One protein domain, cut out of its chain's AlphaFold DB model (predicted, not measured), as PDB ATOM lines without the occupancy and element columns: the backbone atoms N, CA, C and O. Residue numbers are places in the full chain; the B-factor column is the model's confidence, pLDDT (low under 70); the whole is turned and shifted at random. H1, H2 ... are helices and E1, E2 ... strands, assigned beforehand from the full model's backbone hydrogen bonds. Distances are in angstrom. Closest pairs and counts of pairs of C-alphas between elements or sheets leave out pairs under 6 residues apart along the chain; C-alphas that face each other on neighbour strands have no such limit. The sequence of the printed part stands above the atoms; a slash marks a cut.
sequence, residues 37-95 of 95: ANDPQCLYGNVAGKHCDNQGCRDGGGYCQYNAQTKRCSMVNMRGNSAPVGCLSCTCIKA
ATOM      1  N   ALA A  37      95.195 127.179 119.832       56.59
ATOM      2  CA  ALA A  37      95.688 126.616 121.068       56.59
ATOM      3  C   ALA A  37      97.036 125.931 120.823       56.59
ATOM      4  O   ALA A  37      97.105 124.893 120.173       56.59
ATOM      5  N   ASN A  38      98.093 126.506 121.403       60.88
ATOM      6  CA  ASN A  38      99.497 126.098 121.259       60.88
ATOM      7  C   ASN A  38     100.108 126.484 119.919       60.88
ATOM      8  O   ASN A  38     100.484 125.640 119.107       60.88
ATOM      9  N   ASP A  39     100.262 127.794 119.737       74.38
ATOM     10  CA  ASP A  39     101.226 128.314 118.776       74.38
ATOM     11  C   ASP A  39     102.568 127.563 118.938       74.38
ATOM     12  O   ASP A  39     103.050 127.452 120.069       74.38
ATOM     13  N   PRO A  40     103.189 127.044 117.860       78.38
ATOM     14  CA  PRO A  40     104.407 126.234 117.948       78.38
ATOM     15  C   PRO A  40     105.585 126.974 118.596       78.38
ATOM     16  O   PRO A  40     106.573 126.349 118.977       78.38
ATOM     17  N   GLN A  41     105.509 128.300 118.727       84.75
ATOM     18  CA  GLN A  41     106.521 129.113 119.390       84.75
ATOM     19  C   GLN A  41     106.338 129.196 120.911       84.75
ATOM     20  O   GLN A  41     107.207 129.755 121.587       84.75
ATOM     21  N   CYS A  42     105.235 128.676 121.455       87.50
ATOM     22  CA  CYS A  42     104.921 128.722 122.876       87.50
ATOM     23  C   CYS A  42     104.544 127.349 123.427       87.50
ATOM     24  O   CYS A  42     103.723 126.630 122.866       87.50
ATOM     25  N   LEU A  43     105.084 127.031 124.600       87.12
ATOM     26  CA  LEU A  43     104.764 125.813 125.326       87.12
ATOM     27  C   LEU A  43     104.425 126.098 126.786       87.12
ATOM     28  O   LEU A  43     104.784 127.132 127.359       87.12
ATOM     29  N   TYR A  44     103.703 125.153 127.375       87.38
ATOM     30  CA  TYR A  44     103.382 125.165 128.790       87.38
ATOM     31  C   TYR A  44     104.641 124.970 129.627       87.38
ATOM     32  O   TYR A  44     105.430 124.056 129.394       87.38
ATOM     33  N   GLY A  45     104.803 125.821 130.630       87.69
ATOM     34  CA  GLY A  45     105.871 125.756 131.609       87.69
ATOM     35  C   GLY A  45     105.335 125.625 133.029       87.69
ATOM     36  O   GLY A  45     104.221 126.046 133.343       87.69
ATOM     37  N   ASN A  46     106.181 125.089 133.901       88.38
ATOM     38  CA  ASN A  46     105.926 124.984 135.333       88.38
ATOM     39  C   ASN A  46     106.210 126.315 136.040       88.38
ATOM     40  O   ASN A  46     107.242 126.949 135.809       88.38
ATOM     41  N   VAL A  47     105.341 126.714 136.965       85.06
ATOM     42  CA  VAL A  47     105.587 127.844 137.870       85.06
ATOM     43  C   VAL A  47     106.306 127.343 139.123       85.06
ATOM     44  O   VAL A  47     105.762 126.532 139.868       85.06
ATOM     45  N   ALA A  48     107.511 127.861 139.386       81.56
ATOM     46  CA  ALA A  48     108.232 127.717 140.660       81.56
ATOM     47  C   ALA A  48     108.269 126.279 141.238       81.56
ATOM     48  O   ALA A  48     108.048 126.076 142.429       81.56
ATOM     49  N   GLY A  49     108.515 125.273 140.389       77.88
ATOM     50  CA  GLY A  49     108.629 123.866 140.802       77.88
ATOM     51  C   GLY A  49     107.300 123.121 140.985       77.88
ATOM     52  O   GLY A  49     107.314 121.947 141.344       77.88
ATOM     53  N   LYS A  50     106.155 123.760 140.720       84.12
ATOM     54  CA  LYS A  50     104.846 123.096 140.700       84.12
ATOM     55  C   LYS A  50     104.574 122.478 139.333       84.12
ATOM     56  O   LYS A  50     104.886 123.086 138.314       84.12
ATOM     57  N   HIS A  51     103.965 121.296 139.319       87.12
ATOM     58  CA  HIS A  51     103.577 120.626 138.083       87.12
ATOM     59  C   HIS A  51     102.396 121.344 137.422       87.12
ATOM     60  O   HIS A  51     101.359 121.548 138.057       87.12
ATOM     61  N   CYS A  52     102.578 121.731 136.165       85.75
ATOM     62  CA  CYS A  52     101.534 122.238 135.290       85.75
ATOM     63  C   CYS A  52     100.785 121.063 134.645       85.75
ATOM     64  O   CYS A  52     101.392 120.200 134.011       85.75
ATOM     65  N   ASP A  53      99.463 121.044 134.804       85.06
ATOM     66  CA  ASP A  53      98.579 120.075 134.154       85.06
ATOM     67  C   ASP A  53      98.232 120.545 132.735       85.06
ATOM     68  O   ASP A  53      97.134 121.025 132.467       85.06
ATOM     69  N   ASN A  54      99.203 120.455 131.820       84.94
ATOM     70  CA  ASN A  54      99.059 120.951 130.445       84.94
ATOM     71  C   ASN A  54      97.775 120.442 129.773       84.94
ATOM     72  O   ASN A  54      97.107 121.188 129.058       84.94
ATOM     73  N   GLN A  55      97.458 119.163 129.994       82.56
ATOM     74  CA  GLN A  55      96.320 118.505 129.371       82.56
ATOM     75  C   GLN A  55      95.010 119.034 129.950       82.56
ATOM     76  O   GLN A  55      94.181 119.527 129.190       82.56
ATOM     77  N   GLY A  56      94.863 119.050 131.279       82.38
ATOM     78  CA  GLY A  56      93.671 119.599 131.921       82.38
ATOM     79  C   GLY A  56      93.441 121.069 131.565       82.38
ATOM     80  O   GLY A  56      92.305 121.493 131.361       82.38
ATOM     81  N   CYS A  57      94.506 121.856 131.411       82.56
ATOM     82  CA  CYS A  57      94.376 123.257 131.016       82.56
ATOM     83  C   CYS A  57      93.931 123.444 129.582       82.56
ATOM     84  O   CYS A  57      93.119 124.329 129.322       82.56
ATOM     85  N   ARG A  58      94.432 122.611 128.672       82.19
ATOM     86  CA  ARG A  58      93.981 122.605 127.286       82.19
ATOM     87  C   ARG A  58      92.512 122.197 127.194       82.19
ATOM     88  O   ARG A  58      91.739 122.889 126.541       82.19
ATOM     89  N   ASP A  59      92.127 121.143 127.906       81.75
ATOM     90  CA  ASP A  59      90.748 120.641 127.933       81.75
ATOM     91  C   ASP A  59      89.788 121.644 128.597       81.75
ATOM     92  O   ASP A  59      88.625 121.754 128.217       81.75
ATOM     93  N   GLY A  60      90.290 122.445 129.542       78.62
ATOM     94  CA  GLY A  60      89.580 123.572 130.152       78.62
ATOM     95  C   GLY A  60      89.493 124.832 129.278       78.62
ATOM     96  O   GLY A  60      89.009 125.860 129.752       78.62
ATOM     97  N   GLY A  61      89.976 124.790 128.031       79.56
ATOM     98  CA  GLY A  61      89.943 125.915 127.086       79.56
ATOM     99  C   GLY A  61      91.065 126.944 127.271       79.56
ATOM    100  O   GLY A  61      91.030 128.027 126.681       79.56
ATOM    101  N   GLY A  62      92.062 126.632 128.095       83.94
ATOM    102  CA  GLY A  62      93.270 127.423 128.233       83.94
ATOM    103  C   GLY A  62      94.271 127.134 127.112       83.94
ATOM    104  O   GLY A  62      94.405 126.004 126.649       83.94
ATOM    105  N   TYR A  63      95.046 128.143 126.711       85.19
ATOM    106  CA  TYR A  63      96.156 127.951 125.779       85.19
ATOM    107  C   TYR A  63      97.272 128.991 125.907       85.19
ATOM    108  O   TYR A  63      97.118 130.043 126.538       85.19
ATOM    109  N   CYS A  64      98.407 128.689 125.271       87.62
ATOM    110  CA  CYS A  64      99.510 129.621 125.086       87.62
ATOM    111  C   CYS A  64      99.444 130.293 123.717       87.62
ATOM    112  O   CYS A  64      99.380 129.626 122.685       87.62
ATOM    113  N   GLN A  65      99.497 131.623 123.724       89.00
ATOM    114  CA  GLN A  65      99.477 132.445 122.522       89.00
ATOM    115  C   GLN A  65     100.799 133.185 122.356       89.00
ATOM    116  O   GLN A  65     101.253 133.873 123.279       89.00
ATOM    117  N   TYR A  66     101.382 133.091 121.162       89.12
ATOM    118  CA  TYR A  66     102.532 133.893 120.776       89.12
ATOM    119  C   TYR A  66     102.096 135.242 120.204       89.12
ATOM    120  O   TYR A  66     101.211 135.328 119.354       89.12
ATOM    121  N   ASN A  67     102.752 136.314 120.638       89.25
ATOM    122  CA  ASN A  67     102.595 137.633 120.048       89.25
ATOM    123  C   ASN A  67     103.808 137.953 119.163       89.25
ATOM    124  O   ASN A  67     104.915 138.187 119.653       89.25
ATOM    125  N   ALA A  68     103.589 138.021 117.849       87.81
ATOM    126  CA  ALA A  68     104.649 138.260 116.871       87.81
ATOM    127  C   ALA A  68     105.275 139.664 116.943       87.81
ATOM    128  O   ALA A  68     106.417 139.827 116.499       87.81
ATOM    129  N   GLN A  69     104.565 140.654 117.497       90.94
ATOM    130  CA  GLN A  69     105.051 142.027 117.664       90.94
ATOM    131  C   GLN A  69     105.960 142.142 118.889       90.94
ATOM    132  O   GLN A  69     107.065 142.667 118.795       90.94
ATOM    133  N   THR A  70     105.522 141.610 120.033       90.75
ATOM    134  CA  THR A  70     106.283 141.692 121.291       90.75
ATOM    135  C   THR A  70     107.274 140.545 121.467       90.75
ATOM    136  O   THR A  70     108.111 140.599 122.368       90.75
ATOM    137  N   LYS A  71     107.195 139.513 120.614       89.12
ATOM    138  CA  LYS A  71     107.984 138.272 120.678       89.12
ATOM    139  C   LYS A  71     107.810 137.523 122.007       89.12
ATOM    140  O   LYS A  71     108.731 136.839 122.455       89.12
ATOM    141  N   ARG A  72     106.645 137.662 122.648       90.12
ATOM    142  CA  ARG A  72     106.331 137.067 123.956       90.12
ATOM    143  C   ARG A  72     105.205 136.049 123.856       90.12
ATOM    144  O   ARG A  72     104.273 136.224 123.076       90.12
ATOM    145  N   CYS A  73     105.292 135.030 124.701       89.12
ATOM    146  CA  CYS A  73     104.207 134.096 124.963       89.12
ATOM    147  C   CYS A  73     103.329 134.630 126.093       89.12
ATOM    148  O   CYS A  73     103.826 135.195 127.068       89.12
ATOM    149  N   SER A  74     102.023 134.447 125.958       88.75
ATOM    150  CA  SER A  74     101.033 134.879 126.938       88.75
ATOM    151  C   SER A  74     100.015 133.777 127.192       88.75
ATOM    152  O   SER A  74      99.706 132.982 126.306       88.75
ATOM    153  N   MET A  75      99.539 133.721 128.432       85.50
ATOM    154  CA  MET A  75      98.513 132.781 128.866       85.50
ATOM    155  C   MET A  75      97.138 133.330 128.509       85.50
ATOM    156  O   MET A  75      96.814 134.454 128.893       85.50
ATOM    157  N   VAL A  76      96.310 132.515 127.864       85.31
ATOM    158  CA  VAL A  76      94.897 132.822 127.630       85.31
ATOM    159  C   VAL A  76      94.055 131.776 128.339       85.31
ATOM    160  O   VAL A  76      94.324 130.584 128.219       85.31
ATOM    161  N   ASN A  77      93.080 132.221 129.136       78.69
ATOM    162  CA  ASN A  77      92.126 131.381 129.873       78.69
ATOM    163  C   ASN A  77      92.719 130.295 130.806       78.69
ATOM    164  O   ASN A  77      91.966 129.598 131.471       78.69
ATOM    165  N   MET A  78      94.048 130.224 130.976       73.94
ATOM    166  CA  MET A  78      94.752 129.308 131.897       73.94
ATOM    167  C   MET A  78      94.312 129.416 133.364       73.94
ATOM    168  O   MET A  78      94.468 128.477 134.128       73.94
ATOM    169  N   ARG A  79      93.851 130.590 133.804       71.81
ATOM    170  CA  ARG A  79      93.591 130.893 135.227       71.81
ATOM    171  C   ARG A  79      92.156 131.365 135.483       71.81
ATOM    172  O   ARG A  79      91.903 132.038 136.477       71.81
ATOM    173  N   GLY A  80      91.246 131.095 134.545       66.81
ATOM    174  CA  GLY A  80      89.842 131.495 134.646       66.81
ATOM    175  C   GLY A  80      89.067 130.709 135.708       66.81
ATOM    176  O   GLY A  80      89.546 129.709 136.233       66.81
ATOM    177  N   ASN A  81      87.831 131.140 135.976       56.72
ATOM    178  CA  ASN A  81      86.956 130.614 137.036       56.72
ATOM    179  C   ASN A  81      86.574 129.120 136.883       56.72
ATOM    180  O   ASN A  81      85.982 128.540 137.787       56.72
ATOM    181  N   SER A  82      86.892 128.502 135.743       65.44
ATOM    182  CA  SER A  82      86.579 127.102 135.419       65.44
ATOM    183  C   SER A  82      87.805 126.289 134.990       65.44
ATOM    184  O   SER A  82      87.659 125.137 134.593       65.44
ATOM    185  N   ALA A  83      89.010 126.866 135.059       70.75
ATOM    186  CA  ALA A  83      90.231 126.130 134.758       70.75
ATOM    187  C   ALA A  83      90.546 125.142 135.901       70.75
ATOM    188  O   ALA A  83      90.397 125.510 137.072       70.75
ATOM    189  N   PRO A  84      91.005 123.911 135.605       80.44
ATOM    190  CA  PRO A  84      91.471 122.989 136.634       80.44
ATOM    191  C   PRO A  84      92.519 123.636 137.542       80.44
ATOM    192  O   PRO A  84      93.337 124.442 137.100       80.44
ATOM    193  N   VAL A  85      92.550 123.246 138.818       82.00
ATOM    194  CA  VAL A  85      93.489 123.817 139.806       82.00
ATOM    195  C   VAL A  85      94.952 123.656 139.365       82.00
ATOM    196  O   VAL A  85      95.780 124.528 139.640       82.00
ATOM    197  N   GLY A  86      95.264 122.590 138.617       80.56
ATOM    198  CA  GLY A  86      96.583 122.361 138.018       80.56
ATOM    199  C   GLY A  86      97.053 123.484 137.085       80.56
ATOM    200  O   GLY A  86      98.256 123.707 136.956       80.56
ATOM    201  N   CYS A  87      96.134 124.272 136.524       84.38
ATOM    202  CA  CYS A  87      96.442 125.375 135.615       84.38
ATOM    203  C   CYS A  87      96.982 126.625 136.291       84.38
ATOM    204  O   CYS A  87      97.659 127.443 135.664       84.38
ATOM    205  N   LEU A  88      96.784 126.750 137.603       83.25
ATOM    206  CA  LEU A  88      97.430 127.794 138.396       83.25
ATOM    207  C   LEU A  88      98.955 127.616 138.442       83.25
ATOM    208  O   LEU A  88      99.686 128.591 138.618       83.25
ATOM    209  N   SER A  89      99.429 126.384 138.250       88.38
ATOM    210  CA  SER A  89     100.850 126.042 138.164       88.38
ATOM    211  C   SER A  89     101.421 126.212 136.757       88.38
ATOM    212  O   SER A  89     102.615 125.987 136.563       88.38
ATOM    213  N   CYS A  90     100.596 126.611 135.788       86.69
ATOM    214  CA  CYS A  90     101.004 126.797 134.409       86.69
ATOM    215  C   CYS A  90     101.457 128.231 134.128       86.69
ATOM    216  O   CYS A  90     100.931 129.224 134.653       86.69
ATOM    217  N   THR A  91     102.458 128.322 133.264       88.81
ATOM    218  CA  THR A  91     102.887 129.537 132.578       88.81
ATOM    219  C   THR A  91     103.087 129.238 131.095       88.81
ATOM    220  O   THR A  91     103.181 128.077 130.708       88.81
ATOM    221  N   CYS A  92     103.163 130.269 130.261       89.50
ATOM    222  CA  CYS A  92     103.508 130.124 128.850       89.50
ATOM    223  C   CYS A  92     104.918 130.649 128.622       89.50
ATOM    224  O   CYS A  92     105.194 131.827 128.860       89.50
ATOM    225  N   ILE A  93     105.801 129.773 128.161       88.12
ATOM    226  CA  ILE A  93     107.186 130.102 127.829       88.12
ATOM    227  C   ILE A  93     107.425 129.892 126.343       88.12
ATOM    228  O   ILE A  93     106.678 129.186 125.669       88.12
ATOM    229  N   LYS A  94     108.464 130.545 125.833       87.50
ATOM    230  CA  LYS A  94     108.909 130.329 124.465       87.50
ATOM    231  C   LYS A  94     109.499 128.920 124.342       87.50
ATOM    232  O   LYS A  94     110.223 128.512 125.251       87.50
ATOM    233  N   ALA A  95     109.139 128.225 123.264       81.62
ATOM    234  CA  ALA A  95     109.657 126.900 122.936       81.62
ATOM    235  C   ALA A  95     111.162 126.904 122.642       81.62
ATOM    236  O   ALA A  95     111.653 127.927 122.101       81.62
TER     237      ALA A  95
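Overview. This is residues 37 to 95 of the 95 residues of the protein "PRI3b" of Agrocybe aegerita (UniProt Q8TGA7). Two small antiparallel ribbons of two strands each, E1 with E4 and the hairpin of E2 with E3, pack on each other, E4 coming close to E3. Two short helices, H1 and H2, pack together at one end of this strand core, and the turn between E2 and E3 lies at the other end. The printed part has 59 residues, with two named helices and four named strands in the order E1, H1, E2, E3, H2, E4, and its class is mixed, helices and strands. It is compact, with a radius of gyration of the C-alphas of 10.5 A, and spans 31 by 23 by 15 A.

Arrangement. E1, residues 42 to 46, and E4, residues 90 to 94, are antiparallel neighbours at 137 degrees between their directions; N 45 and O 91 are 2.8 A apart and N 93 and O 43 2.9 A, both within hydrogen-bond range. H1, residues 54 to 59, and H2, residues 85 to 89, touch, their closest C-alphas being those of Cys 57 and Cys 87, 5.5 A apart. E2, residues 63 to 67, and E3, residues 72 to 76, form a hairpin, antiparallel at 146 degrees, with N 65 and O 74 at 2.9 A and N 74 and O 65 at 2.8 A, within hydrogen-bond range. Between the two sheets, E3 and E4 have 9 pairs of C-alphas within 8 A, the closest those of Cys 73 and Cys 92, 5.6 A apart. The closest C-alphas of E1 and E2 are those of Cys 42 and Cys 64, 5.9 A apart. H1 and E3 are apart, and so are E2 and H2. Every O i to N i+4 pair of H1 is within hydrogen-bond range; in H2 it is 0 of 1, beside 2 of 2 O i to N i+3 pairs.

Along the chain. E1 begins at C-alpha 42, (104.921, 128.722, 122.876), and is 13.0 A long from first to last C-alpha. H1 measures 8.7 A, E2 13.0 A, E3 12.7 A and H2 7.9 A. H2 begins at C-alpha 85, (93.489, 123.817, 139.806). E4, 13.2 A long, ends at C-alpha 94, (108.909, 130.329, 124.465).

Size, cuts and confidence. The two C-alphas farthest apart are those of Gln 69 and Val 85, at 30.9 A. The printed part has no cut and ends at the chain's last residue, 95. No link between named elements is long; those from H1 to E2, E2 to E3 and H2 to E4 are tight. The mean pLDDT of the printed part is 82.4; residues 37 to 38 and 80 to 82 are under 70.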